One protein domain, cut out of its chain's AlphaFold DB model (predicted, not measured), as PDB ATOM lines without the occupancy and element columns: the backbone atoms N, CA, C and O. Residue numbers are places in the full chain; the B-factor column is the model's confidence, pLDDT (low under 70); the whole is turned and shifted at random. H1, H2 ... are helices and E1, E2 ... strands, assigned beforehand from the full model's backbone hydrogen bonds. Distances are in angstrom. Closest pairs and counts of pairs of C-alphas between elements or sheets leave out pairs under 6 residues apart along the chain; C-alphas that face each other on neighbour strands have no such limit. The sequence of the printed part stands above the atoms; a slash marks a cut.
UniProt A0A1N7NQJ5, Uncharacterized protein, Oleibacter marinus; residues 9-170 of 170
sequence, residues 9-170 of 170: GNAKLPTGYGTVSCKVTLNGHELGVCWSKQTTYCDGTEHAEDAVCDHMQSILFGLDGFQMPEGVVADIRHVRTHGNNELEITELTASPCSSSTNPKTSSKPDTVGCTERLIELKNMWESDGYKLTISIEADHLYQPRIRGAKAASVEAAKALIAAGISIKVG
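What this domain is: This is residues 9 to 170 of the 170 residues of an uncharacterized protein of Oleibacter marinus (UniProt A0A1N7NQJ5). A twisted sheet of five strands makes a wall, with H1, H3 and H4 side by side over one face and short H2 crosswise near one end of E2: two layers, helices on one face of a sheet. The 162 printed residues hold E1 E2 H1 H2 E3 H3 E4 H4 E5; the sheet, E2 E1 E3 E4 E5, is mixed, as is the class, helices and strands. The whole is compact, with a radius of gyration of the C-alphas of 15.3 A and spans of 47 by 35 by 29 A.

Where its parts are: E1, residues 20 to 26, begins at C-alpha (149.964, 60.138, -11.042); E2 is 29 to 36. H1, 48 to 61, measures 20.3 A; H2 is 72 to 79. E3, 84 to 94, measures 27.2 A and bends by 68 degrees at residue 91. H3 is 114 to 127, E4, 131 to 140, measures 28.0 A, and H4 is 149 to 162. E5, 166 to 169, ends at C-alpha (144.957, 59.051, 3.564).

How they stand to each other: The hairpin E1 and E2 is antiparallel, with N 22 and O 34 at 2.9 A; E1 and E3 are antiparallel, N 23 and O 90 at 2.8 A. E3 and E4 are parallel, N 87 and O 133 at 2.8 A, as are E4 and E5, N 136 and O 166 at 2.9 A. E3, H3, E4 and E4, H4, E5 are strand-helix-strand units, parallel neighbour strands with a helix between, with right-handed crossovers; E2, H1 H2, E3 is a split one, E1 between its strands, also right-handed. H1 touches H3, C-alphas of Glu 49 and Cys 114 closest at 6.1 A. H3 with residues 115 to 119 alone touches H4, C-alphas of Thr 115 and Ala 156 closest at 6.3 A. Every O i to N i+4 pair is within hydrogen-bond range in H1, H3 and H4, and 3 of 4 in H2.

The domain as a whole: The C-alphas farthest apart, of Ala 74 and Arg 147, are 47.7 A apart. The printed part has no cut; the links E2 to H1 and E3 to H3 are long. In this model pLDDT is under 70 at residues 9 to 21, 31 to 46, 62 to 83 and 102 to 111.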
ATOM      1  N   GLY A   9     139.449  57.896 -20.230       47.44
ATOM      2  CA  GLY A   9     138.976  56.593 -20.731       47.44
ATOM      3  C   GLY A   9     139.961  55.420 -20.588       47.44
ATOM      4  O   GLY A   9     141.009  55.537 -19.964       47.44
ATOM      5  N   ASN A  10     139.631  54.274 -21.204       41.34
ATOM      6  CA  ASN A  10     140.383  52.999 -21.157       41.34
ATOM      7  C   ASN A  10     141.734  53.020 -21.909       41.34
ATOM      8  O   ASN A  10     142.244  51.979 -22.339       41.34
ATOM      9  N   ALA A  11     142.301  54.204 -22.141       44.84
ATOM     10  CA  ALA A  11     143.582  54.341 -22.806       44.84
ATOM     11  C   ALA A  11     144.685  53.711 -21.944       44.84
ATOM     12  O   ALA A  11     144.692  53.812 -20.720       44.84
ATOM     13  N   LYS A  12     145.629  53.036 -22.606       42.94
ATOM     14  CA  LYS A  12     146.734  52.322 -21.962       42.94
ATOM     15  C   LYS A  12     147.487  53.269 -21.016       42.94
ATOM     16  O   LYS A  12     148.068  54.248 -21.486       42.94
ATOM     17  N   LEU A  13     147.470  52.967 -19.715       50.56
ATOM     18  CA  LEU A  13     148.111  53.787 -18.683       50.56
ATOM     19  C   LEU A  13     149.573  54.082 -19.053       50.56
ATOM     20  O   LEU A  13     150.286  53.164 -19.481       50.56
ATOM     21  N   PRO A  14     150.057  55.325 -18.884       51.25
ATOM     22  CA  PRO A  14     151.470  55.619 -19.051       51.25
ATOM     23  C   PRO A  14     152.274  54.852 -17.998       51.25
ATOM     24  O   PRO A  14     152.254  55.177 -16.813       51.25
ATOM     25  N   THR A  15     153.013  53.836 -18.432       41.66
ATOM     26  CA  THR A  15     153.931  53.093 -17.567       41.66
ATOM     27  C   THR A  15     155.231  53.887 -17.408       41.66
ATOM     28  O   THR A  15     155.922  54.127 -18.399       41.66
ATOM     29  N   GLY A  16     155.576  54.295 -16.184       42.19
ATOM     30  CA  GLY A  16     156.806  55.039 -15.888       42.19
ATOM     31  C   GLY A  16     156.864  55.558 -14.447       42.19
ATOM     32  O   GLY A  16     155.840  55.692 -13.784       42.19
ATOM     33  N   TYR A  17     158.071  55.839 -13.948       37.69
ATOM     34  CA  TYR A  17     158.289  56.368 -12.597       37.69
ATOM     35  C   TYR A  17     157.784  57.811 -12.501       37.69
ATOM     36  O   TYR A  17     158.419  58.673 -13.098       37.69
ATOM     37  N   GLY A  18     156.697  58.058 -11.751       45.56
ATOM     38  CA  GLY A  18     156.126  59.384 -11.451       45.56
ATOM     39  C   GLY A  18     154.857  59.778 -12.234       45.56
ATOM     40  O   GLY A  18     154.490  60.950 -12.215       45.56
ATOM     41  N   THR A  19     154.194  58.838 -12.910       53.62
ATOM     42  CA  THR A  19     152.804  59.020 -13.366       53.62
ATOM     43  C   THR A  19     151.888  59.064 -12.140       53.62
ATOM     44  O   THR A  19     151.911  58.129 -11.343       53.62
ATOM     45  N   VAL A  20     151.093  60.125 -11.986       58.00
ATOM     46  CA  VAL A  20     149.964  60.138 -11.042       58.00
ATOM     47  C   VAL A  20     148.732  59.732 -11.830       58.00
ATOM     48  O   VAL A  20     148.427  60.354 -12.851       58.00
ATOM     49  N   SER A  21     148.060  58.683 -11.375       67.75
ATOM     50  CA  SER A  21     146.757  58.268 -11.877       67.75
ATOM     51  C   SER A  21     145.747  58.248 -10.741       67.75
ATOM     52  O   SER A  21     146.133  58.081  -9.587       67.75
ATOM     53  N   CYS A  22     144.472  58.404 -11.067       71.38
ATOM     54  CA  CYS A  22     143.378  58.100 -10.159       71.38
ATOM     55  C   CYS A  22     142.240  57.437 -10.923       71.38
ATOM     56  O   CYS A  22     141.975  57.756 -12.087       71.38
ATOM     57  N   LYS A  23     141.572  56.507 -10.251       80.00
ATOM     58  CA  LYS A  23     140.317  55.935 -10.708       80.00
ATOM     59  C   LYS A  23     139.181  56.845 -10.265       80.00
ATOM     60  O   LYS A  23     139.172  57.326  -9.134       80.00
ATOM     61  N   VAL A  24     138.226  57.074 -11.161       79.12
ATOM     62  CA  VAL A  24     137.077  57.932 -10.878       79.12
ATOM     63  C   VAL A  24     135.783  57.175 -11.129       79.12
ATOM     64  O   VAL A  24     135.609  56.551 -12.182       79.12
ATOM     65  N   THR A  25     134.861  57.253 -10.176       81.88
ATOM     66  CA  THR A  25     133.480  56.790 -10.331       81.88
ATOM     67  C   THR A  25     132.512  57.943 -10.071       81.88
ATOM     68  O   THR A  25     132.775  58.820  -9.250       81.88
ATOM     69  N   LEU A  26     131.392  57.963 -10.791       82.19
ATOM     70  CA  LEU A  26     130.293  58.904 -10.579       82.19
ATOM     71  C   LEU A  26     128.989  58.119 -10.465       82.19
ATOM     72  O   LEU A  26     128.620  57.403 -11.393       82.19
ATOM     73  N   ASN A  27     128.302  58.222  -9.329       82.06
ATOM     74  CA  ASN A  27     127.101  57.444  -9.005       82.06
ATOM     75  C   ASN A  27     127.310  55.924  -9.188       82.06
ATOM     76  O   ASN A  27     126.411  55.213  -9.630       82.06
ATOM     77  N   GLY A  28     128.520  55.430  -8.904       74.12
ATOM     78  CA  GLY A  28     128.906  54.028  -9.104       74.12
ATOM     79  C   GLY A  28     129.303  53.652 -10.538       74.12
ATOM     80  O   GLY A  28     129.732  52.520 -10.766       74.12
ATOM     81  N   HIS A  29     129.221  54.574 -11.501       73.44
ATOM     82  CA  HIS A  29     129.667  54.349 -12.876       73.44
ATOM     83  C   HIS A  29     131.140  54.714 -13.028       73.44
ATOM     84  O   HIS A  29     131.553  55.816 -12.673       73.44
ATOM     85  N   GLU A  30     131.938  53.804 -13.582       73.62
ATOM     86  CA  GLU A  30     133.351  54.062 -13.842       73.62
ATOM     87  C   GLU A  30     133.506  55.085 -14.970       73.62
ATOM     88  O   GLU A  30     133.146  54.845 -16.124       73.62
ATOM     89  N   LEU A  31     134.060  56.237 -14.608       66.81
ATOM     90  CA  LEU A  31     134.411  57.312 -15.521       66.81
ATOM     91  C   LEU A  31     135.739  57.010 -16.241       66.81
ATOM     92  O   LEU A  31     135.955  57.424 -17.376       66.81
ATOM     93  N   GLY A  32     136.593  56.202 -15.617       64.25
ATOM     94  CA  GLY A  32     137.861  55.732 -16.163       64.25
ATOM     95  C   GLY A  32     139.031  56.146 -15.279       64.25
ATOM     96  O   GLY A  32     138.853  56.494 -14.109       64.25
ATOM     97  N   VAL A  33     140.236  56.094 -15.847       64.69
ATOM     98  CA  VAL A  33     141.461  56.487 -15.148       64.69
ATOM     99  C   VAL A  33     141.950  57.823 -15.686       64.69
ATOM    100  O   VAL A  33     142.291  57.940 -16.864       64.69
ATOM    101  N   CYS A  34     142.010  58.824 -14.814       66.38
ATOM    102  CA  CYS A  34     142.652  60.098 -15.104       66.38
ATOM    103  C   CYS A  34     144.145  59.966 -14.811       66.38
ATOM    104  O   CYS A  34     144.526  59.389 -13.793       66.38
ATOM    105  N   TRP A  35     145.005  60.479 -15.688       59.50
ATOM    106  CA  TRP A  35     146.452  60.434 -15.486       59.50
ATOM    107  C   TRP A  35     147.140  61.694 -15.998       59.50
ATOM    108  O   TRP A  35     146.650  62.352 -16.908       59.50
ATOM    109  N   SER A  36     148.314  61.997 -15.441       56.09
ATOM    110  CA  SER A  36     149.192  63.074 -15.916       56.09
ATOM    111  C   SER A  36     150.559  62.544 -16.367       56.09
ATOM    112  O   SER A  36     151.146  61.665 -15.725       56.09
ATOM    113  N   LYS A  37     151.071  63.055 -17.501       46.41
ATOM    114  CA  LYS A  37     152.402  62.715 -18.040       46.41
ATOM    115  C   LYS A  37     153.462  63.657 -17.456       46.41
ATOM    116  O   LYS A  37     153.498  64.831 -17.802       46.41
ATOM    117  N   GLN A  38     154.390  63.057 -16.708       49.78
ATOM    118  CA  GLN A  38     155.559  63.645 -16.035       49.78
ATOM    119  C   GLN A  38     155.302  64.459 -14.758       49.78
ATOM    120  O   GLN A  38     154.435  65.314 -14.743       49.78
ATOM    121  N   THR A  39     156.140  64.420 -13.714       41.47
ATOM    122  CA  THR A  39     156.762  63.351 -12.890       41.47
ATOM    123  C   THR A  39     157.605  64.102 -11.851       41.47
ATOM    124  O   THR A  39     158.559  64.778 -12.228       41.47
ATOM    125  N   THR A  40     157.289  63.980 -10.558       39.09
ATOM    126  CA  THR A  40     158.061  64.527  -9.414       39.09
ATOM    127  C   THR A  40     158.328  66.041  -9.415       39.09
ATOM    128  O   THR A  40     159.404  66.492  -9.794       39.09
ATOM    129  N   TYR A  41     157.397  66.808  -8.834       46.00
ATOM    130  CA  TYR A  41     157.664  68.141  -8.261       46.00
ATOM    131  C   TYR A  41     158.297  69.173  -9.214       46.00
ATOM    132  O   TYR A  41     159.079  70.016  -8.775       46.00
ATOM    133  N   CYS A  42     157.997  69.096 -10.508       39.97
ATOM    134  CA  CYS A  42     158.461  70.045 -11.515       39.97
ATOM    135  C   CYS A  42     157.359  71.051 -11.864       39.97
ATOM    136  O   CYS A  42     156.204  70.666 -12.042       39.97
ATOM    137  N   ASP A  43     157.727  72.329 -11.967       44.06
ATOM    138  CA  ASP A  43     156.820  73.416 -12.344       44.06
ATOM    139  C   ASP A  43     156.232  73.196 -13.752       44.06
ATOM    140  O   ASP A  43     156.945  72.822 -14.686       44.06
ATOM    141  N   GLY A  44     154.937  73.471 -13.920       50.22
ATOM    142  CA  GLY A  44     154.234  73.463 -15.205       50.22
ATOM    143  C   GLY A  44     153.433  72.198 -15.540       50.22
ATOM    144  O   GLY A  44     153.013  72.066 -16.688       50.22
ATOM    145  N   THR A  45     153.214  71.279 -14.593       56.84
ATOM    146  CA  THR A  45     152.494  70.011 -14.836       56.84
ATOM    147  C   THR A  45     151.090  70.014 -14.230       56.84
ATOM    148  O   THR A  45     150.957  70.191 -13.019       56.84
ATOM    149  N   GLU A  46     150.067  69.765 -15.051       61.81
ATOM    150  CA  GLU A  46     148.695  69.471 -14.600       61.81
ATOM    151  C   GLU A  46     148.679  68.163 -13.787       61.81
ATOM    152  O   GLU A  46     149.462  67.245 -14.053       61.81
ATOM    153  N   HIS A  47     147.836  68.077 -12.762       73.19
ATOM    154  CA  HIS A  47     147.701  66.904 -11.888       73.19
ATOM    155  C   HIS A  47     146.507  66.039 -12.316       73.19
ATOM    156  O   HIS A  47     145.651  66.481 -13.076       73.19
ATOM    157  N   ALA A  48     146.432  64.786 -11.859       75.12
ATOM    158  CA  ALA A  48     145.345  63.887 -12.267       75.12
ATOM    159  C   ALA A  48     143.968  64.431 -11.838       75.12
ATOM    160  O   ALA A  48     142.999  64.333 -12.586       75.12
ATOM    161  N   GLU A  49     143.905  65.085 -10.678       80.50
ATOM    162  CA  GLU A  49     142.706  65.729 -10.142       80.50
ATOM    163  C   GLU A  49     142.221  66.902 -11.008       80.50
ATOM    164  O   GLU A  49     141.024  67.187 -11.027       80.50
ATOM    165  N   ASP A  50     143.117  67.557 -11.760       76.50
ATOM    166  CA  ASP A  50     142.740  68.609 -12.712       76.50
ATOM    167  C   ASP A  50     141.883  68.045 -13.841       76.50
ATOM    168  O   ASP A  50     140.836  68.607 -14.154       76.50
ATOM    169  N   ALA A  51     142.280  66.890 -14.380       74.00
ATOM    170  CA  ALA A  51     141.515  66.192 -15.403       74.00
ATOM    171  C   ALA A  51     140.141  65.748 -14.884       74.00
ATOM    172  O   ALA A  51     139.161  65.814 -15.625       74.00
ATOM    173  N   VAL A  52     140.046  65.342 -13.610       79.44
ATOM    174  CA  VAL A  52     138.754  65.036 -12.972       79.44
ATOM    175  C   VAL A  52     137.870  66.279 -12.936       79.44
ATOM    176  O   VAL A  52     136.703  66.215 -13.320       79.44
ATOM    177  N   CYS A  53     138.423  67.417 -12.510       83.25
ATOM    178  CA  CYS A  53     137.678  68.670 -12.421       83.25
ATOM    179  C   CYS A  53     137.205  69.147 -13.797       83.25
ATOM    180  O   CYS A  53     136.026  69.458 -13.950       83.25
ATOM    181  N   ASP A  54     138.082  69.144 -14.801       78.38
ATOM    182  CA  ASP A  54     137.740  69.528 -16.175       78.38
ATOM    183  C   ASP A  54     136.650  68.625 -16.749       78.38
ATOM    184  O   ASP A  54     135.701  69.092 -17.385       78.38
ATOM    185  N   HIS A  55     136.752  67.322 -16.481       76.00
ATOM    186  CA  HIS A  55     135.765  66.370 -16.945       76.00
ATOM    187  C   HIS A  55     134.401  66.584 -16.280       76.00
ATOM    188  O   HIS A  55     133.387  66.698 -16.971       76.00
ATOM    189  N   MET A  56     134.363  66.728 -14.957       81.19
ATOM    190  CA  MET A  56     133.125  66.990 -14.221       81.19
ATOM    191  C   MET A  56     132.503  68.344 -14.582       81.19
ATOM    192  O   MET A  56     131.280  68.458 -14.651       81.19
ATOM    193  N   GLN A  57     133.314  69.364 -14.876       81.56
ATOM    194  CA  GLN A  57     132.822  70.629 -15.426       81.56
ATOM    195  C   GLN A  57     132.223  70.431 -16.822       81.56
ATOM    196  O   GLN A  57     131.146  70.952 -17.104       81.56
ATOM    197  N   SER A  58     132.863  69.639 -17.690       75.31
ATOM    198  CA  SER A  58     132.319  69.342 -19.021       75.31
ATOM    199  C   SER A  58     130.961  68.633 -18.948       75.31
ATOM    200  O   SER A  58     130.054  68.988 -19.705       75.31
ATOM    201  N   ILE A  59     130.787  67.721 -17.981       76.44
ATOM    202  CA  ILE A  59     129.506  67.074 -17.670       76.44
ATOM    203  C   ILE A  59     128.484  68.128 -17.235       76.44
ATOM    204  O   ILE A  59     127.396  68.185 -17.808       76.44
ATOM    205  N   LEU A  60     128.828  68.991 -16.273       76.81
ATOM    206  CA  LEU A  60     127.919  70.018 -15.754       76.81
ATOM    207  C   LEU A  60     127.440  70.978 -16.850       76.81
ATOM    208  O   LEU A  60     126.242  71.242 -16.960       76.81
ATOM    209  N   PHE A  61     128.353  71.443 -17.708       74.50
ATOM    210  CA  PHE A  61     128.042  72.367 -18.801       74.50
ATOM    211  C   PHE A  61     127.441  71.680 -20.036       74.50
ATOM    212  O   PHE A  61     126.938  72.362 -20.929       74.50
ATOM    213  N   GLY A  62     127.430  70.344 -20.091       66.94
ATOM    214  CA  GLY A  62     126.961  69.591 -21.258       66.94
ATOM    215  C   GLY A  62     127.813  69.836 -22.501       66.94
ATOM    216  O   GLY A  62     127.281  69.927 -23.604       66.94
ATOM    217  N   LEU A  63     129.121  70.013 -22.316       61.03
ATOM    218  CA  LEU A  63     130.056  70.182 -23.420       61.03
ATOM    219  C   LEU A  63     130.376  68.794 -23.990       61.03
ATOM    220  O   LEU A  63     131.183  68.063 -23.421       61.03
ATOM    221  N   ASP A  64     129.781  68.454 -25.138       49.28
ATOM    222  CA  ASP A  64     129.933  67.177 -25.873       49.28
ATOM    223  C   ASP A  64     131.371  66.900 -26.404       49.28
ATOM    224  O   ASP A  64     131.579  66.104 -27.320       49.28
ATOM    225  N   GLY A  65     132.390  67.588 -25.878       41.53
ATOM    226  CA  GLY A  65     133.768  67.574 -26.377       41.53
ATOM    227  C   GLY A  65     134.635  66.405 -25.895       41.53
ATOM    228  O   GLY A  65     135.704  66.187 -26.464       41.53
ATOM    229  N   PHE A  66     134.206  65.648 -24.881       50.00
ATOM    230  CA  PHE A  66     134.914  64.454 -24.412       50.00
ATOM    231  C   PHE A  66     134.215  63.192 -24.925       50.00
ATOM    232  O   PHE A  66     133.030  62.989 -24.671       50.00
ATOM    233  N   GLN A  67     134.951  62.337 -25.646       45.84
ATOM    234  CA  GLN A  67     134.456  61.022 -26.064       45.84
ATOM    235  C   GLN A  67     134.193  60.163 -24.827       45.84
ATOM    236  O   GLN A  67     135.102  59.584 -24.235       45.84
ATOM    237  N   MET A  68     132.929  60.108 -24.435       49.34
ATOM    238  CA  MET A  68     132.435  59.244 -23.377       49.34
ATOM    239  C   MET A  68     132.097  57.873 -23.983       49.34
ATOM    240  O   MET A  68     131.617  57.821 -25.119       49.34
ATOM    241  N   PRO A  69     132.318  56.755 -23.271       50.66
ATOM    242  CA  PRO A  69     131.822  55.451 -23.708       50.66
ATOM    243  C   PRO A  69     130.311  55.522 -23.989       50.66
ATOM    244  O   PRO A  69     129.594  56.198 -23.255       50.66
ATOM    245  N   GLU A  70     129.804  54.824 -25.013       45.91
ATOM    246  CA  GLU A  70     128.396  54.926 -25.465       45.91
ATOM    247  C   GLU A  70     127.345  54.673 -24.359       45.91
ATOM    248  O   GLU A  70     126.222  55.156 -24.469       45.91
ATOM    249  N   GLY A  71     127.703  53.992 -23.262       47.41
ATOM    250  CA  GLY A  71     126.841  53.822 -22.081       47.41
ATOM    251  C   GLY A  71     126.759  55.039 -21.143       47.41
ATOM    252  O   GLY A  71     125.768  55.197 -20.449       47.41
ATOM    253  N   VAL A  72     127.754  55.930 -21.155       51.16
ATOM    254  CA  VAL A  72     127.878  57.071 -20.227       51.16
ATOM    255  C   VAL A  72     127.112  58.308 -20.727       51.16
ATOM    256  O   VAL A  72     126.686  59.144 -19.938       51.16
ATOM    257  N   VAL A  73     126.860  58.426 -22.036       50.78
ATOM    258  CA  VAL A  73     126.176  59.594 -22.638       50.78
ATOM    259  C   VAL A  73     124.694  59.683 -22.236       50.78
ATOM    260  O   VAL A  73     124.176  60.778 -22.003       50.78
ATOM    261  N   ALA A  74     124.001  58.545 -22.120       49.16
ATOM    262  CA  ALA A  74     122.639  58.499 -21.579       49.16
ATOM    263  C   ALA A  74     122.621  58.848 -20.078       49.16
ATOM    264  O   ALA A  74     121.719  59.553 -19.616       49.16
ATOM    265  N   ASP A  75     123.669  58.445 -19.357       52.69
ATOM    266  CA  ASP A  75     123.838  58.694 -17.930       52.69
ATOM    267  C   ASP A  75     124.249  60.136 -17.612       52.69
ATOM    268  O   ASP A  75     123.803  60.646 -16.600       52.69
ATOM    269  N   ILE A  76     124.959  60.882 -18.470       56.72
ATOM    270  CA  ILE A  76     125.214  62.329 -18.253       56.72
ATOM    271  C   ILE A  76     123.906  63.120 -18.180       56.72
ATOM    272  O   ILE A  76     123.747  64.004 -17.338       56.72
ATOM    273  N   ARG A  77     122.933  62.797 -19.043       56.94
ATOM    274  CA  ARG A  77     121.597  63.403 -18.956       56.94
ATOM    275  C   ARG A  77     120.889  62.986 -17.669       56.94
ATOM    276  O   ARG A  77     120.159  63.795 -17.106       56.94
ATOM    277  N   HIS A  78     121.118  61.767 -17.185       58.56
ATOM    278  CA  HIS A  78     120.580  61.273 -15.917       58.56
ATOM    279  C   HIS A  78     121.234  61.964 -14.700       58.56
ATOM    280  O   HIS A  78     120.538  62.514 -13.857       58.56
ATOM    281  N   VAL A  79     122.561  62.054 -14.663       64.44
ATOM    282  CA  VAL A  79     123.397  62.761 -13.677       64.44
ATOM    283  C   VAL A  79     123.000  64.240 -13.579       64.44
ATOM    284  O   VAL A  79     122.721  64.733 -12.491       64.44
ATOM    285  N   ARG A  80     122.854  64.937 -14.720       62.34
ATOM    286  CA  ARG A  80     122.369  66.336 -14.781       62.34
ATOM    287  C   ARG A  80     120.877  66.496 -14.473       62.34
ATOM    288  O   ARG A  80     120.368  67.612 -14.498       62.34
ATOM    289  N   THR A  81     120.128  65.419 -14.253       58.41
ATOM    290  CA  THR A  81     118.698  65.493 -13.896       58.41
ATOM    291  C   THR A  81     118.407  64.973 -12.491       58.41
ATOM    292  O   THR A  81     117.273  65.103 -12.032       58.41
ATOM    293  N   HIS A  82     119.414  64.459 -11.776       61.91
ATOM    294  CA  HIS A  82     119.286  63.993 -10.399       61.91
ATOM    295  C   HIS A  82     119.913  64.984  -9.419       61.91
ATOM    296  O   HIS A  82     121.026  65.468  -9.605       61.91
ATOM    297  N   GLY A  83     119.180  65.276  -8.343       65.88
ATOM    298  CA  GLY A  83     119.590  66.256  -7.338       65.88
ATOM    299  C   GLY A  83     120.740  65.807  -6.435       65.88
ATOM    300  O   GLY A  83     121.263  66.648  -5.720       65.88
ATOM    301  N   ASN A  84     121.139  64.528  -6.458       82.06
ATOM    302  CA  ASN A  84     122.245  63.988  -5.661       82.06
ATOM    303  C   ASN A  84     123.215  63.217  -6.560       82.06
ATOM    304  O   ASN A  84     122.804  62.258  -7.208       82.06
ATOM    305  N   ASN A  85     124.484  63.620  -6.549       86.00
ATOM    306  CA  ASN A  85     125.571  62.989  -7.285       86.00
ATOM    307  C   ASN A  85     126.727  62.644  -6.340       86.00
ATOM    308  O   ASN A  85     127.042  63.414  -5.432       86.00
ATOM    309  N   GLU A  86     127.359  61.498  -6.557       89.06
ATOM    310  CA  GLU A  86     128.450  60.963  -5.742       89.06
ATOM    311  C   GLU A  86     129.671  60.714  -6.626       89.06
ATOM    312  O   GLU A  86     129.648  59.838  -7.485       89.06
ATOM    313  N   LEU A  87     130.721  61.510  -6.437       89.75
ATOM    314  CA  LEU A  87     132.004  61.389  -7.119       89.75
ATOM    315  C   LEU A  87     133.011  60.728  -6.177       89.75
ATOM    316  O   LEU A  87     133.332  61.298  -5.133       89.75
ATOM    317  N   GLU A  88     133.556  59.583  -6.569       90.31
ATOM    318  CA  GLU A  88     134.635  58.926  -5.832       90.31
ATOM    319  C   GLU A  88     135.931  58.989  -6.639       90.31
ATOM    320  O   GLU A  88     135.970  58.644  -7.821       90.31
ATOM    321  N   ILE A  89     137.000  59.437  -5.986       90.38
ATOM    322  CA  ILE A  89     138.354  59.506  -6.533       90.38
ATOM    323  C   ILE A  89     139.212  58.549  -5.712       90.38
ATOM    324  O   ILE A  89     139.509  58.809  -4.546       90.38
ATOM    325  N   THR A  90     139.603  57.433  -6.311       87.06
ATOM    326  CA  THR A  90     140.357  56.362  -5.648       87.06
ATOM    327  C   THR A  90     141.666  56.085  -6.374       87.06
ATOM    328  O   THR A  90     141.942  56.649  -7.437       87.06
ATOM    329  N   GLU A  91     142.511  55.247  -5.770       83.69
ATOM    330  CA  GLU A  91     143.840  54.902  -6.296       83.69
ATOM    331  C   GLU A  91     144.727  56.139  -6.530       83.69
ATOM    332  O   GLU A  91     145.623  56.135  -7.377       83.69
ATOM    333  N   LEU A  92     144.474  57.223  -5.787       82.50
ATOM    334  CA  LEU A  92     145.256  58.442  -5.885       82.50
ATOM    335  C   LEU A  92     146.574  58.235  -5.136       82.50
ATOM    336  O   LEU A  92     146.607  58.051  -3.923       82.50
ATOM    337  N   THR A  93     147.695  58.318  -5.842       82.00
ATOM    338  CA  THR A  93     148.997  58.045  -5.217       82.00
ATOM    339  C   THR A  93     149.314  59.005  -4.066       82.00
ATOM    340  O   THR A  93     149.920  58.599  -3.083       82.00
ATOM    341  N   ALA A  94     148.923  60.277  -4.158       82.81
ATOM    342  CA  ALA A  94     149.195  61.272  -3.125       82.81
ATOM    343  C   ALA A  94     148.001  62.210  -2.919       82.81
ATOM    344  O   ALA A  94     147.304  62.530  -3.873       82.81
ATOM    345  N   SER A  95     147.781  62.684  -1.690       86.81
ATOM    346  CA  SER A  95     146.681  63.605  -1.370       86.81
ATOM    347  C   SER A  95     146.706  64.883  -2.233       86.81
ATOM    348  O   SER A  95     147.801  65.372  -2.516       86.81
ATOM    349  N   PRO A  96     145.556  65.512  -2.532       87.25
ATOM    350  CA  PRO A  96     145.510  66.732  -3.335       87.25
ATOM    351  C   PRO A  96     146.452  67.833  -2.832       87.25
ATOM    352  O   PRO A  96     146.538  68.102  -1.629       87.25
ATOM    353  N   CYS A  97     147.171  68.473  -3.757       86.25
ATOM    354  CA  CYS A  97     147.998  69.630  -3.430       86.25
ATOM    355  C   CYS A  97     147.129  70.873  -3.179       86.25
ATOM    356  O   CYS A  97     146.050  71.014  -3.750       86.25
ATOM    357  N   SER A  98     147.629  71.809  -2.374       83.75
ATOM    358  CA  SER A  98     147.014  73.125  -2.179       83.75
ATOM    359  C   SER A  98     148.023  74.213  -2.522       83.75
ATOM    360  O   SER A  98     149.223  74.056  -2.279       83.75
ATOM    361  N   SER A  99     147.541  75.314  -3.086       81.00
ATOM    362  CA  SER A  99     148.344  76.523  -3.288       81.00
ATOM    363  C   SER A  99     148.084  77.596  -2.231       81.00
ATOM    364  O   SER A  99     148.966  78.416  -1.974       81.00
ATOM    365  N   SER A 100     146.930  77.559  -1.560       76.88
ATOM    366  CA  SER A 100     146.560  78.522  -0.510       76.88
ATOM    367  C   SER A 100     147.320  78.292   0.796       76.88
ATOM    368  O   SER A 100     147.619  79.234   1.526       76.88
ATOM    369  N   THR A 101     147.647  77.034   1.102       73.62
ATOM    370  CA  THR A 101     148.395  76.663   2.317       73.62
ATOM    371  C   THR A 101     149.898  76.885   2.158       73.62
ATOM    372  O   THR A 101     150.578  77.306   3.096       73.62
ATOM    373  N   ASN A 102     150.429  76.627   0.962       67.44
ATOM    374  CA  ASN A 102     151.782  76.980   0.564       67.44
ATOM    375  C   ASN A 102     151.852  77.063  -0.971       67.44
ATOM    376  O   ASN A 102     151.782  76.038  -1.641       67.44
ATOM    377  N   PRO A 103     152.077  78.241  -1.571       66.12
ATOM    378  CA  PRO A 103     152.140  78.363  -3.029       66.12
ATOM    379  C   PRO A 103     153.210  77.472  -3.675       66.12
ATOM    380  O   PRO A 103     153.079  77.095  -4.830       66.12
ATOM    381  N   LYS A 104     154.249  77.087  -2.917       63.84
ATOM    382  CA  LYS A 104     155.338  76.216  -3.384       63.84
ATOM    383  C   LYS A 104     154.998  74.724  -3.346       63.84
ATOM    384  O   LYS A 104     155.806  73.928  -3.817       63.84
ATOM    385  N   THR A 105     153.867  74.317  -2.754       59.84
ATOM    386  CA  THR A 105     153.391  72.926  -2.852       59.84
ATOM    387  C   THR A 105     152.664  72.656  -4.167       59.84
ATOM    388  O   THR A 105     152.665  71.512  -4.619       59.84
ATOM    389  N   SER A 106     152.110  73.678  -4.821       62.03
ATOM    390  CA  SER A 106     151.553  73.541  -6.168       62.03
ATOM    391  C   SER A 106     152.652  73.751  -7.208       62.03
ATOM    392  O   SER A 106     153.286  74.800  -7.237       62.03
ATOM    393  N   SER A 107     152.875  72.756  -8.063       58.50
ATOM    394  CA  SER A 107     153.793  72.860  -9.201       58.50
ATOM    395  C   SER A 107     153.077  73.325 -10.477       58.50
ATOM    396  O   SER A 107     153.567  73.101 -11.582       58.50
ATOM    397  N   LYS A 108     151.885  73.924 -10.354       62.22
ATOM    398  CA  LYS A 108     151.022  74.261 -11.492       62.22
ATOM    399  C   LYS A 108     151.258  75.681 -12.023       62.22
ATOM    400  O   LYS A 108     151.538  76.587 -11.236       62.22
ATOM    401  N   PRO A 109     151.114  75.902 -13.344       55.09
ATOM    402  CA  PRO A 109     151.389  77.191 -13.987       55.09
ATOM    403  C   PRO A 109     150.345  78.281 -13.686       55.09
ATOM    404  O   PRO A 109     150.670  79.463 -13.732       55.09
ATOM    405  N   ASP A 110     149.110  77.894 -13.369       58.91
ATOM    406  CA  ASP A 110     147.979  78.755 -12.996       58.91
ATOM    407  C   ASP A 110     147.857  78.967 -11.476       58.91
ATOM    408  O   ASP A 110     147.004  79.718 -11.007       58.91
ATOM    409  N   THR A 111     148.762  78.369 -10.693       63.88
ATOM    410  CA  THR A 111     148.902  78.526  -9.237       63.88
ATOM    411  C   THR A 111     147.699  78.096  -8.390       63.88
ATOM    412  O   THR A 111     147.720  78.339  -7.187       63.88
ATOM    413  N   VAL A 112     146.678  77.416  -8.933       78.94
ATOM    414  CA  VAL A 112     145.528  76.915  -8.146       78.94
ATOM    415  C   VAL A 112     145.718  75.434  -7.803       78.94
ATOM    416  O   VAL A 112     145.838  74.585  -8.681       78.94
ATOM    417  N   GLY A 113     145.785  75.094  -6.516       82.44
ATOM    418  CA  GLY A 113     145.958  73.707  -6.077       82.44
ATOM    419  C   GLY A 113     144.739  72.822  -6.365       82.44
ATOM    420  O   GLY A 113     143.624  73.294  -6.581       82.44
ATOM    421  N   CYS A 114     144.956  71.503  -6.385       86.75
ATOM    422  CA  CYS A 114     143.888  70.512  -6.567       86.75
ATOM    423  C   CYS A 114     142.804  70.634  -5.489       86.75
ATOM    424  O   CYS A 114     141.623  70.478  -5.785       86.75
ATOM    425  N   THR A 115     143.193  70.941  -4.247       90.88
ATOM    426  CA  THR A 115     142.260  71.162  -3.138       90.88
ATOM    427  C   THR A 115     141.263  72.267  -3.456       90.88
ATOM    428  O   THR A 115     140.060  72.066  -3.315       90.88
ATOM    429  N   GLU A 116     141.750  73.419  -3.905       90.81
ATOM    430  CA  GLU A 116     140.911  74.567  -4.233       90.81
ATOM    431  C   GLU A 116     139.972  74.248  -5.401       90.81
ATOM    432  O   GLU A 116     138.776  74.522  -5.312       90.81
ATOM    433  N   ARG A 117     140.481  73.580  -6.444       89.75
ATOM    434  CA  ARG A 117     139.671  73.190  -7.608       89.75
ATOM    435  C   ARG A 117     138.565  72.191  -7.273       89.75
ATOM    436  O   ARG A 117     137.463  72.320  -7.793       89.75
ATOM    437  N   LEU A 118     138.825  71.220  -6.400       92.62
ATOM    438  CA  LEU A 118     137.816  70.243  -5.974       92.62
ATOM    439  C   LEU A 118     136.706  70.898  -5.141       92.62
ATOM    440  O   LEU A 118     135.531  70.559  -5.293       92.62
ATOM    441  N   ILE A 119     137.066  71.862  -4.289       94.44
ATOM    442  CA  ILE A 119     136.098  72.661  -3.526       94.44
ATOM    443  C   ILE A 119     135.259  73.523  -4.476       94.44
ATOM    444  O   ILE A 119     134.036  73.562  -4.356       94.44
ATOM    445  N   GLU A 120     135.898  74.182  -5.441       93.19
ATOM    446  CA  GLU A 120     135.209  74.988  -6.450       93.19
ATOM    447  C   GLU A 120     134.263  74.141  -7.307       93.19
ATOM    448  O   GLU A 120     133.115  74.530  -7.504       93.19
ATOM    449  N   LEU A 121     134.702  72.960  -7.751       91.19
ATOM    450  CA  LEU A 121     133.870  72.021  -8.498       91.19
ATOM    451  C   LEU A 121     132.593  71.678  -7.728       91.19
ATOM    452  O   LEU A 121     131.499  71.761  -8.287       91.19
ATOM    453  N   LYS A 122     132.721  71.325  -6.444       92.75
ATOM    454  CA  LYS A 122     131.568  71.037  -5.587       92.75
ATOM    455  C   LYS A 122     130.610  72.223  -5.518       92.75
ATOM    456  O   LYS A 122     129.420  72.064  -5.778       92.75
ATOM    457  N   ASN A 123     131.135  73.409  -5.217       92.69
ATOM    458  CA  ASN A 123     130.329  74.621  -5.102       92.69
ATOM    459  C   ASN A 123     129.631  74.977  -6.425       92.69
ATOM    460  O   ASN A 123     128.509  75.479  -6.408       92.69
ATOM    461  N   MET A 124     130.281  74.722  -7.562       89.31
ATOM    462  CA  MET A 124     129.731  74.969  -8.895       89.31
ATOM    463  C   MET A 124     128.519  74.073  -9.171       89.31
ATOM    464  O   MET A 124     127.470  74.579  -9.557       89.31
ATOM    465  N   TRP A 125     128.628  72.770  -8.895       88.50
ATOM    466  CA  TRP A 125     127.499  71.842  -9.021       88.50
ATOM    467  C   TRP A 125     126.337  72.232  -8.097       88.50
ATOM    468  O   TRP A 125     125.189  72.279  -8.540       88.50
ATOM    469  N   GLU A 126     126.639  72.577  -6.840       89.81
ATOM    470  CA  GLU A 126     125.628  72.994  -5.861       89.81
ATOM    471  C   GLU A 126     124.941  74.308  -6.254       89.81
ATOM    472  O   GLU A 126     123.731  74.450  -6.064       89.81
ATOM    473  N   SER A 127     125.676  75.240  -6.865       89.19
ATOM    474  CA  SER A 127     125.127  76.506  -7.374       89.19
ATOM    475  C   SER A 127     124.184  76.303  -8.563       89.19
ATOM    476  O   SER A 127     123.198  77.029  -8.683       89.19
ATOM    477  N   ASP A 128     124.436  75.285  -9.386       84.81
ATOM    478  CA  ASP A 128     123.563  74.875 -10.494       84.81
ATOM    479  C   ASP A 128     122.352  74.036 -10.028       84.81
ATOM    480  O   ASP A 128     121.530  73.607 -10.838       84.81
ATOM    481  N   GLY A 129     122.197  73.833  -8.714       85.31
ATOM    482  CA  GLY A 129     121.065  73.125  -8.112       85.31
ATOM    483  C   GLY A 129     121.270  71.616  -7.952       85.31
ATOM    484  O   GLY A 129     120.312  70.906  -7.633       85.31
ATOM    485  N   TYR A 130     122.497  71.121  -8.132       86.00
ATOM    486  CA  TYR A 130     122.851  69.710  -7.996       86.00
ATOM    487  C   TYR A 130     123.724  69.482  -6.764       86.00
ATOM    488  O   TYR A 130     124.800  70.054  -6.634       86.00
ATOM    489  N   LYS A 131     123.335  68.582  -5.862       88.50
ATOM    490  CA  LYS A 131     124.224  68.184  -4.768       88.50
ATOM    491  C   LYS A 131     125.342  67.299  -5.315       88.50
ATOM    492  O   LYS A 131     125.054  66.295  -5.966       88.50
ATOM    493  N   LEU A 132     126.592  67.631  -4.995       90.44
ATOM    494  CA  LEU A 132     127.761  66.806  -5.303       90.44
ATOM    495  C   LEU A 132     128.478  66.396  -4.011       90.44
ATOM    496  O   LEU A 132     129.073  67.214  -3.309       90.44
ATOM    497  N   THR A 133     128.436  65.106  -3.699       92.81
ATOM    498  CA  THR A 133     129.256  64.491  -2.653       92.81
ATOM    499  C   THR A 133     130.561  64.028  -3.284       92.81
ATOM    500  O   THR A 133     130.527  63.306  -4.274       92.81
ATOM    501  N   ILE A 134     131.704  64.422  -2.719       94.94
ATOM    502  CA  ILE A 134     133.025  63.993  -3.196       94.94
ATOM    503  C   ILE A 134     133.706  63.156  -2.107       94.94
ATOM    504  O   ILE A 134     133.766  63.567  -0.938       94.94
ATOM    505  N   SER A 135     134.234  61.995  -2.489       95.38
ATOM    506  CA  SER A 135     135.080  61.139  -1.657       95.38
ATOM    507  C   SER A 135     136.434  60.897  -2.317       95.38
ATOM    508  O   SER A 135     136.539  60.751  -3.532       95.38
ATOM    509  N   ILE A 136     137.495  60.923  -1.510       94.44
ATOM    510  CA  ILE A 136     138.877  60.807  -1.975       94.44
ATOM    511  C   ILE A 136     139.606  59.768  -1.127       94.44
ATOM    512  O   ILE A 136     139.639  59.873   0.101       94.44
ATOM    513  N   GLU A 137     140.247  58.803  -1.775       93.50
ATOM    514  CA  GLU A 137     141.186  57.876  -1.150       93.50
ATOM    515  C   GLU A 137     142.571  58.053  -1.768       93.50
ATOM    516  O   GLU A 137     142.739  57.931  -2.983       93.50
ATOM    517  N   ALA A 138     143.551  58.365  -0.917       87.94
ATOM    518  CA  ALA A 138     144.934  58.553  -1.321       87.94
ATOM    519  C   ALA A 138     145.905  57.691  -0.506       87.94
ATOM    520  O   ALA A 138     145.773  57.596   0.715       87.94
ATOM    521  N   ASP A 139     146.939  57.146  -1.151       86.75
ATOM    522  CA  ASP A 139     147.894  56.247  -0.483       86.75
ATOM    523  C   ASP A 139     148.732  56.979   0.576       86.75
ATOM    524  O   ASP A 139     149.046  56.445   1.639       86.75
ATOM    525  N   HIS A 140     149.148  58.219   0.298       84.38
ATOM    526  CA  HIS A 140     149.941  59.006   1.243       84.38
ATOM    527  C   HIS A 140     149.716  60.513   1.122       84.38
ATOM    528  O   HIS A 140     149.204  61.032   0.134       84.38
ATOM    529  N   LEU A 141     150.135  61.257   2.150       86.44
ATOM    530  CA  LEU A 141     150.122  62.718   2.108       86.44
ATOM    531  C   LEU A 141     151.150  63.222   1.097       86.44
ATOM    532  O   LEU A 141     152.338  62.912   1.223       86.44
ATOM    533  N   TYR A 142     150.716  64.080   0.179       83.69
ATOM    534  CA  TYR A 142     151.590  64.739  -0.781       83.69
ATOM    535  C   TYR A 142     152.671  65.556  -0.067       83.69
ATOM    536  O   TYR A 142     152.382  66.448   0.724       83.69
ATOM    537  N   GLN A 143     153.940  65.226  -0.294       81.88
ATOM    538  CA  GLN A 143     155.066  65.824   0.433       81.88
ATOM    539  C   GLN A 143     156.222  66.158  -0.516       81.88
ATOM    540  O   GLN A 143     157.227  65.447  -0.541       81.88
ATOM    541  N   PRO A 144     156.110  67.248  -1.297       76.38
ATOM    542  CA  PRO A 144     157.241  67.793  -2.037       76.38
ATOM    543  C   PRO A 144     158.430  68.057  -1.124       76.38
ATOM    544  O   PRO A 144     158.276  68.352   0.062       76.38
ATOM    545  N   ARG A 145     159.637  67.988  -1.697       77.06
ATOM    546  CA  ARG A 145     160.909  68.247  -1.002       77.06
ATOM    547  C   ARG A 145     161.108  69.739  -0.704       77.06
ATOM    548  O   ARG A 145     162.094  70.345  -1.109       77.06
ATOM    549  N   ILE A 146     160.164  70.330   0.020       76.81
ATOM    550  CA  ILE A 146     160.173  71.718   0.468       76.81
ATOM    551  C   ILE A 146     159.874  71.778   1.967       76.81
ATOM    552  O   ILE A 146     159.176  70.933   2.536       76.81
ATOM    553  N   ARG A 147     160.385  72.813   2.633       78.25
ATOM    554  CA  ARG A 147     160.117  73.028   4.056       78.25
ATOM    555  C   ARG A 147     158.625  73.304   4.270       78.25
ATOM    556  O   ARG A 147     158.061  74.181   3.628       78.25
ATOM    557  N   GLY A 148     158.009  72.572   5.199       81.62
ATOM    558  CA  GLY A 148     156.601  72.756   5.569       81.62
ATOM    559  C   GLY A 148     155.587  72.009   4.694       81.62
ATOM    560  O   GLY A 148     154.399  72.120   4.972       81.62
ATOM    561  N   ALA A 149     156.023  71.215   3.706       80.12
ATOM    562  CA  ALA A 149     155.132  70.468   2.808       80.12
ATOM    563  C   ALA A 149     154.104  69.605   3.551       80.12
ATOM    564  O   ALA A 149     152.914  69.693   3.291       80.12
ATOM    565  N   LYS A 150     154.555  68.821   4.537       86.31
ATOM    566  CA  LYS A 150     153.672  67.955   5.327       86.31
ATOM    567  C   LYS A 150     152.579  68.739   6.057       86.31
ATOM    568  O   LYS A 150     151.435  68.306   6.066       86.31
ATOM    569  N   ALA A 151     152.928  69.871   6.670       86.88
ATOM    570  CA  ALA A 151     151.957  70.707   7.372       86.88
ATOM    571  C   ALA A 151     150.945  71.313   6.389       86.88
ATOM    572  O   ALA A 151     149.749  71.237   6.641       86.88
ATOM    573  N   ALA A 152     151.415  71.818   5.245       85.88
ATOM    574  CA  ALA A 152     150.552  72.346   4.190       85.88
ATOM    575  C   ALA A 152     149.559  71.291   3.675       85.88
ATOM    576  O   ALA A 152     148.366  71.561   3.605       85.88
ATOM    577  N   SER A 153     150.012  70.062   3.420       87.38
ATOM    578  CA  SER A 153     149.142  68.979   2.942       87.38
ATOM    579  C   SER A 153     148.143  68.488   3.991       87.38
ATOM    580  O   SER A 153     147.037  68.085   3.643       87.38
ATOM    581  N   VAL A 154     148.482  68.561   5.282       90.31
ATOM    582  CA  VAL A 154     147.514  68.309   6.364       90.31
ATOM    583  C   VAL A 154     146.441  69.397   6.399       90.31
ATOM    584  O   VAL A 154     145.260  69.078   6.523       90.31
ATOM    585  N   GLU A 155     146.820  70.669   6.268       91.38
ATOM    586  CA  GLU A 155     145.846  71.767   6.198       91.38
ATOM    587  C   GLU A 155     144.986  71.687   4.928       91.38
ATOM    588  O   GLU A 155     143.785  71.936   4.990       91.38
ATOM    589  N   ALA A 156     145.553  71.240   3.806       89.94
ATOM    590  CA  ALA A 156     144.815  70.972   2.575       89.94
ATOM    591  C   ALA A 156     143.741  69.886   2.776       89.94
ATOM    592  O   ALA A 156     142.583  70.076   2.405       89.94
ATOM    593  N   ALA A 157     144.087  68.779   3.443       92.31
ATOM    594  CA  ALA A 157     143.123  67.733   3.786       92.31
ATOM    595  C   ALA A 157     142.020  68.247   4.730       92.31
ATOM    596  O   ALA A 157     140.846  67.935   4.539       92.31
ATOM    597  N   LYS A 158     142.365  69.086   5.716       93.50
ATOM    598  CA  LYS A 158     141.368  69.726   6.591       93.50
ATOM    599  C   LYS A 158     140.436  70.662   5.827       93.50
ATOM    600  O   LYS A 158     139.248  70.686   6.131       93.50
ATOM    601  N   ALA A 159     140.949  71.406   4.847       92.94
ATOM    602  CA  ALA A 159     140.137  72.287   4.011       92.94
ATOM    603  C   ALA A 159     139.107  71.497   3.188       92.94
ATOM    604  O   ALA A 159     137.945  71.895   3.136       92.94
ATOM    605  N   LEU A 160     139.496  70.341   2.633       94.12
ATOM    606  CA  LEU A 160     138.565  69.422   1.965       94.12
ATOM    607  C   LEU A 160     137.456  68.961   2.923       94.12
ATOM    608  O   LEU A 160     136.275  69.106   2.614       94.12
ATOM    609  N   ILE A 161     137.828  68.496   4.120       95.56
ATOM    610  CA  ILE A 161     136.865  68.042   5.138       95.56
ATOM    611  C   ILE A 161     135.911  69.173   5.539       95.56
ATOM    612  O   ILE A 161     134.703  68.956   5.629       95.56
ATOM    613  N   ALA A 162     136.427  70.387   5.743       94.44
ATOM    614  CA  ALA A 162     135.624  71.559   6.088       94.44
ATOM    615  C   ALA A 162     134.646  71.955   4.970       94.44
ATOM    616  O   ALA A 162     133.534  72.389   5.259       94.44
ATOM    617  N   ALA A 163     135.024  71.747   3.707       93.38
ATOM    618  CA  ALA A 163     134.143  71.911   2.553       93.38
ATOM    619  C   ALA A 163     133.149  70.745   2.378       93.38
ATOM    620  O   ALA A 163     132.377  70.722   1.420       93.38
ATOM    621  N   GLY A 164     133.146  69.755   3.277       94.38
ATOM    622  CA  GLY A 164     132.294  68.572   3.192       94.38
ATOM    623  C   GLY A 164     132.707  67.607   2.078       94.38
ATOM    624  O   GLY A 164     131.838  66.960   1.494       94.38
ATOM    625  N   ILE A 165     134.000  67.563   1.747       96.00
ATOM    626  CA  ILE A 165     134.629  66.551   0.894       96.00
ATOM    627  C   ILE A 165     135.320  65.551   1.817       96.00
ATOM    628  O   ILE A 165     136.143  65.925   2.655       96.00
ATOM    629  N   SER A 166     134.980  64.271   1.687       96.12
ATOM    630  CA  SER A 166     135.623  63.232   2.492       96.12
ATOM    631  C   SER A 166     136.978  62.865   1.894       96.12
ATOM    632  O   SER A 166     137.110  62.717   0.681       96.12
ATOM    633  N   ILE A 167     137.998  62.732   2.739       94.75
ATOM    634  CA  ILE A 167     139.329  62.293   2.323       94.75
ATOM    635  C   ILE A 167     139.897  61.305   3.339       94.75
ATOM    636  O   ILE A 167     139.913  61.570   4.543       94.75
ATOM    637  N   LYS A 168     140.383  60.172   2.839       94.19
ATOM    638  CA  LYS A 168     141.136  59.168   3.589       94.19
ATOM    639  C   LYS A 168     142.554  59.113   3.030       94.19
ATOM    640  O   LYS A 168     142.742  59.068   1.818       94.19
ATOM    641  N   VAL A 169     143.539  59.134   3.925       88.00
ATOM    642  CA  VAL A 169     144.957  59.051   3.564       88.00
ATOM    643  C   VAL A 169     145.629  57.958   4.387       88.00
ATOM    644  O   VAL A 169     145.619  58.064   5.618       88.00
ATOM    645  N   GLY A 170     146.235  56.965   3.731       72.12
ATOM    646  CA  GLY A 170     147.062  55.939   4.382       72.12
ATOM    647  C   GLY A 170     146.879  54.521   3.868       72.12
ATOM    648  O   GLY A 170     145.746  54.178   3.463       72.12
TER     649      GLY A 170